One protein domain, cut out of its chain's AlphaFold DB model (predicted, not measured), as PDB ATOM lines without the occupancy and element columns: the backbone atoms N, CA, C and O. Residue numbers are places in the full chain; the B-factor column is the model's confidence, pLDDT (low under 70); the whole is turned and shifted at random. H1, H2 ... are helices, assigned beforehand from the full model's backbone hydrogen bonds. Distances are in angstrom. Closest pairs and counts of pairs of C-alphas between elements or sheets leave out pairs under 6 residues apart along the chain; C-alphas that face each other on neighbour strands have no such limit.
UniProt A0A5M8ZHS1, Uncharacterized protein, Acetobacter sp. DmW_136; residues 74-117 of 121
ATOM      1  N   GLN A  74       3.620  36.297  36.194       89.94
ATOM      2  CA  GLN A  74       2.921  35.480  35.192       89.94
ATOM      3  C   GLN A  74       3.894  34.799  34.222       89.94
ATOM      4  O   GLN A  74       3.710  33.636  33.871       89.94
ATOM      5  N   ILE A  75       4.960  35.492  33.808       91.88
ATOM      6  CA  ILE A  75       6.017  34.892  32.983       91.88
ATOM      7  C   ILE A  75       6.695  33.745  33.744       91.88
ATOM      8  O   ILE A  75       6.879  32.665  33.185       91.88
ATOM      9  N   ASN A  76       7.030  33.943  35.020       91.88
ATOM     10  CA  ASN A  76       7.640  32.905  35.849       91.88
ATOM     11  C   ASN A  76       6.718  31.695  36.041       91.88
ATOM     12  O   ASN A  76       7.197  30.565  35.964       91.88
ATOM     13  N   GLU A  77       5.417  31.908  36.229       91.62
ATOM     14  CA  GLU A  77       4.417  30.838  36.301       91.62
ATOM     15  C   GLU A  77       4.337  30.049  34.987       91.62
ATOM     16  O   GLU A  77       4.386  28.819  35.000       91.62
ATOM     17  N   MET A  78       4.294  30.738  33.839       92.00
ATOM     18  CA  MET A  78       4.301  30.094  32.520       92.00
ATOM     19  C   MET A  78       5.574  29.272  32.287       92.00
ATOM     20  O   MET A  78       5.504  28.156  31.773       92.00
ATOM     21  N   LEU A  79       6.735  29.802  32.688       93.38
ATOM     22  CA  LEU A  79       8.015  29.101  32.591       93.38
ATOM     23  C   LEU A  79       8.080  27.894  33.533       93.38
ATOM     24  O   LEU A  79       8.581  26.848  33.132       93.38
ATOM     25  N   ALA A  80       7.569  28.009  34.760       92.19
ATOM     26  CA  ALA A  80       7.491  26.893  35.698       92.19
ATOM     27  C   ALA A  80       6.597  25.768  35.155       92.19
ATOM     28  O   ALA A  80       6.996  24.604  35.174       92.19
ATOM     29  N   ALA A  81       5.436  26.114  34.593       92.56
ATOM     30  CA  ALA A  81       4.543  25.147  33.963       92.56
ATOM     31  C   ALA A  81       5.189  24.455  32.749       92.56
ATOM     32  O   ALA A  81       5.032  23.248  32.575       92.56
ATOM     33  N   GLU A  82       5.935  25.190  31.916       95.25
ATOM     34  CA  GLU A  82       6.658  24.596  30.785       95.25
ATOM     35  C   GLU A  82       7.785  23.663  31.246       95.25
ATOM     36  O   GLU A  82       7.931  22.575  30.694       95.25
ATOM     37  N   ARG A  83       8.537  24.029  32.293       95.31
ATOM     38  CA  ARG A  83       9.564  23.147  32.875       95.31
ATOM     39  C   ARG A  83       8.964  21.826  33.341       95.31
ATOM     40  O   ARG A  83       9.532  20.782  33.037       95.31
ATOM     41  N   GLU A  84       7.807  21.852  34.002       95.38
ATOM     42  CA  GLU A  84       7.148  20.614  34.424       95.38
ATOM     43  C   GLU A  84       6.694  19.775  33.220       95.38
ATOM     44  O   GLU A  84       6.982  18.583  33.174       95.38
ATOM     45  N   ARG A  85       6.112  20.391  32.175       95.56
ATOM     46  CA  ARG A  85       5.773  19.677  30.925       95.56
ATOM     47  C   ARG A  85       6.990  19.009  30.285       95.56
ATOM     48  O   ARG A  85       6.900  17.871  29.815       95.56
ATOM     49  N   CYS A  86       8.125  19.705  30.247       95.94
ATOM     50  CA  CYS A  86       9.377  19.154  29.738       95.94
ATOM     51  C   CYS A  86       9.867  17.983  30.601       95.94
ATOM     52  O   CYS A  86      10.209  16.933  30.055       95.94
ATOM     53  N   ALA A  87       9.874  18.138  31.928       95.44
ATOM     54  CA  ALA A  87      10.287  17.093  32.864       95.44
ATOM     55  C   ALA A  87       9.405  15.840  32.739       95.44
ATOM     56  O   ALA A  87       9.925  14.729  32.636       95.44
ATOM     57  N   ASP A  88       8.087  16.012  32.630       94.88
ATOM     58  CA  ASP A  88       7.137  14.919  32.427       94.88
ATOM     59  C   ASP A  88       7.414  14.151  31.134       94.88
ATOM     60  O   ASP A  88       7.422  12.916  31.129       94.88
ATOM     61  N   LYS A  89       7.714  14.860  30.038       95.25
ATOM     62  CA  LYS A  89       8.079  14.214  28.771       95.25
ATOM     63  C   LYS A  89       9.394  13.452  28.855       95.25
ATOM     64  O   LYS A  89       9.486  12.357  28.299       95.25
ATOM     65  N   VAL A  90      10.387  13.972  29.573       93.75
ATOM     66  CA  VAL A  90      11.635  13.241  29.836       93.75
ATOM     67  C   VAL A  90      11.362  11.990  30.673       93.75
ATOM     68  O   VAL A  90      11.859  10.913  30.337       93.75
ATOM     69  N   SER A  91      10.520  12.094  31.703       92.19
ATOM     70  CA  SER A  91      10.131  10.968  32.558       92.19
ATOM     71  C   SER A  91       9.399   9.873  31.774       92.19
ATOM     72  O   SER A  91       9.694   8.685  31.926       92.19
ATOM     73  N   GLU A  92       8.474  10.256  30.888       91.88
ATOM     74  CA  GLU A  92       7.775   9.347  29.970       91.88
ATOM     75  C   GLU A  92       8.772   8.604  29.068       91.88
ATOM     76  O   GLU A  92       8.735   7.375  28.971       91.88
ATOM     77  N   TYR A  93       9.725   9.330  28.474       89.00
ATOM     78  CA  TYR A  93      10.789   8.736  27.665       89.00
ATOM     79  C   TYR A  93      11.679   7.783  28.473       89.00
ATOM     80  O   TYR A  93      11.999   6.697  27.991       89.00
ATOM     81  N   ALA A  94      12.047   8.142  29.704       88.62
ATOM     82  CA  ALA A  94      12.896   7.323  30.568       88.62
ATOM     83  C   ALA A  94      12.244   5.990  30.970       88.62
ATOM     84  O   ALA A  94      12.949   5.004  31.203       88.62
ATOM     85  N   LYS A  95      10.908   5.955  31.054       86.62
ATOM     86  CA  LYS A  95      10.121   4.757  31.385       86.62
ATOM     87  C   LYS A  95       9.949   3.800  30.202       86.62
ATOM     88  O   LYS A  95       9.593   2.648  30.423       86.62
ATOM     89  N   ALA A  96      10.218   4.231  28.969       85.56
ATOM     90  CA  ALA A  96      10.111   3.361  27.803       85.56
ATOM     91  C   ALA A  96      11.169   2.236  27.841       85.56
ATOM     92  O   ALA A  96      12.369   2.493  27.964       85.56
ATOM     93  N   GLU A  97      10.741   0.981  27.664       73.38
ATOM     94  CA  GLU A  97      11.586  -0.225  27.809       73.38
ATOM     95  C   GLU A  97      12.735  -0.339  26.788       73.38
ATOM     96  O   GLU A  97      13.628  -1.171  26.927       73.38
ATOM     97  N   ARG A  98      12.774   0.547  25.790       84.38
ATOM     98  CA  ARG A  98      13.797   0.603  24.732       84.38
ATOM     99  C   ARG A  98      15.166   1.138  25.176       84.38
ATOM    100  O   ARG A  98      16.097   1.153  24.376       84.38
ATOM    101  N   HIS A  99      15.301   1.629  26.407       81.50
ATOM    102  CA  HIS A  99      16.526   2.282  26.877       81.50
ATOM    103  C   HIS A  99      17.352   1.375  27.801       81.50
ATOM    104  O   HIS A  99      16.825   0.779  28.743       81.50
ATOM    105  N   GLY A 100      18.669   1.312  27.573       86.56
ATOM    106  CA  GLY A 100      19.624   0.695  28.501       86.56
ATOM    107  C   GLY A 100      19.778   1.489  29.808       86.56
ATOM    108  O   GLY A 100      19.352   2.641  29.903       86.56
ATOM    109  N   ILE A 101      20.410   0.887  30.821       85.00
ATOM    110  CA  ILE A 101      20.532   1.460  32.181       85.00
ATOM    111  C   ILE A 101      21.190   2.851  32.171       85.00
ATOM    112  O   ILE A 101      20.670   3.772  32.798       85.00
ATOM    113  N   VAL A 102      22.284   3.024  31.421       87.56
ATOM    114  CA  VAL A 102      23.016   4.302  31.325       87.56
ATOM    115  C   VAL A 102      22.131   5.411  30.747       87.56
ATOM    116  O   VAL A 102      22.063   6.503  31.304       87.56
ATOM    117  N   ALA A 103      21.386   5.111  29.677       88.25
ATOM    118  CA  ALA A 103      20.476   6.068  29.051       88.25
ATOM    119  C   ALA A 103      19.334   6.473  29.996       88.25
ATOM    120  O   ALA A 103      19.005   7.653  30.093       88.25
ATOM    121  N   ARG A 104      18.765   5.525  30.755       87.88
ATOM    122  CA  ARG A 104      17.738   5.837  31.764       87.88
ATOM    123  C   ARG A 104      18.274   6.714  32.891       87.88
ATOM    124  O   ARG A 104      17.544   7.571  33.378       87.88
ATOM    125  N   HIS A 105      19.519   6.504  33.318       90.38
ATOM    126  CA  HIS A 105      20.132   7.334  34.355       90.38
ATOM    127  C   HIS A 105      20.335   8.774  33.871       90.38
ATOM    128  O   HIS A 105      19.901   9.697  34.551       90.38
ATOM    129  N   ALA A 106      20.877   8.958  32.663       92.56
ATOM    130  CA  ALA A 106      21.042  10.282  32.061       92.56
ATOM    131  C   ALA A 106      19.707  11.040  31.922       92.56
ATOM    132  O   ALA A 106      19.636  12.224  32.237       92.56
ATOM    133  N   LEU A 107      18.631  10.354  31.516       93.56
ATOM    134  CA  LEU A 107      17.299  10.962  31.410       93.56
ATOM    135  C   LEU A 107      16.735  11.383  32.776       93.56
ATOM    136  O   LEU A 107      16.155  12.456  32.886       93.56
ATOM    137  N   LYS A 108      16.942  10.587  33.833       92.31
ATOM    138  CA  LYS A 108      16.539  10.973  35.198       92.31
ATOM    139  C   LYS A 108      17.306  12.194  35.708       92.31
ATOM    140  O   LYS A 108      16.718  13.034  36.385       92.31
ATOM    141  N   THR A 109      18.592  12.305  35.379       93.69
ATOM    142  CA  THR A 109      19.379  13.503  35.697       93.69
ATOM    143  C   THR A 109      18.810  14.725  34.980       93.69
ATOM    144  O   THR A 109      18.520  15.720  35.635       93.69
ATOM    145  N   ALA A 110      18.544  14.623  33.674       94.00
ATOM    146  CA  ALA A 110      17.948  15.709  32.897       94.00
ATOM    147  C   ALA A 110      16.563  16.131  33.428       94.00
ATOM    148  O   ALA A 110      16.291  17.322  33.539       94.00
ATOM    149  N   GLU A 111      15.703  15.179  33.814       94.81
ATOM    150  CA  GLU A 111      14.411  15.461  34.465       94.81
ATOM    151  C   GLU A 111      14.599  16.322  35.725       94.81
ATOM    152  O   GLU A 111      13.920  17.334  35.904       94.81
ATOM    153  N   SER A 112      15.547  15.942  36.587       93.00
ATOM    154  CA  SER A 112      15.828  16.682  37.817       93.00
ATOM    155  C   SER A 112      16.417  18.064  37.542       93.00
ATOM    156  O   SER A 112      16.023  19.022  38.202       93.00
ATOM    157  N   GLU A 113      17.338  18.186  36.586       94.69
ATOM    158  CA  GLU A 113      17.914  19.475  36.196       94.69
ATOM    159  C   GLU A 113      16.837  20.423  35.665       94.69
ATOM    160  O   GLU A 113      16.782  21.567  36.104       94.69
ATOM    161  N   ILE A 114      15.925  19.940  34.812       94.31
ATOM    162  CA  ILE A 114      14.819  20.737  34.262       94.31
ATOM    163  C   ILE A 114      13.910  21.279  35.369       94.31
ATOM    164  O   ILE A 114      13.591  22.470  35.359       94.31
ATOM    165  N   ARG A 115      13.522  20.445  36.345       92.06
ATOM    166  CA  ARG A 115      12.701  20.892  37.489       92.06
ATOM    167  C   ARG A 115      13.407  21.927  38.364       92.06
ATOM    168  O   ARG A 115      12.748  22.765  38.973       92.06
ATOM    169  N   ASN A 116      14.736  21.888  38.399       90.12
ATOM    170  CA  ASN A 116      15.571  22.820  39.151       90.12
ATOM    171  C   ASN A 116      16.029  24.037  38.320       90.12
ATOM    172  O   ASN A 116      16.763  24.895  38.815       90.12
ATOM    173  N   LEU A 117      15.611  24.166  37.057       87.12
ATOM    174  CA  LEU A 117      15.919  25.364  36.277       87.12
ATOM    175  C   LEU A 117      15.229  26.579  36.908       87.12
ATOM    176  O   LEU A 117      14.003  26.674  36.948       87.12
TER     177      LEU A 117
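AT A GLANCE: This is residues 74 to 117 of the 121 residues of an uncharacterized protein of Acetobacter sp. DmW_136 (UniProt A0A5M8ZHS1). This is a helical hairpin: a long helix, H1, runs to a tight turn, and a shorter helix, H2, folds back side by side with it. H1 makes the long axis, and its first residues reach past the end of H2. The printed part has 44 residues with two named helices, H1 then H2, and no named strand; the class is all helix. The whole is a loose rod, with a radius of gyration of the C-alphas of 11.7 A and spans of 39 by 15 by 6 A.

IN THESE COORDINATES: H1 is residues 74 to 95, 31.8 A from C-alpha 74 at (2.921, 35.480, 35.192) to C-alpha 95 at (10.121, 4.757, 31.385). H2 is residues 101 to 115, 21.6 A long, and ends at C-alpha 115 at (12.701, 20.892, 37.489).

HOW THE PARTS SIT: H1 and H2 form a helical hairpin and touch, their closest C-alphas being those of Ala 87 and Glu 111, 4.7 A apart. They run opposite ways at a shallow tilt of 11 degrees. In H1 and H2 every O i to N i+4 pair is within hydrogen-bond range.

THE WHOLE: The two C-alphas farthest apart, those of Gln 74 and Gly 100, are 39.2 A apart. The printed part has no cut, and the link from H1 to H2 is tight. The mean pLDDT of the printed part is 91.0, and no printed residue is under 70.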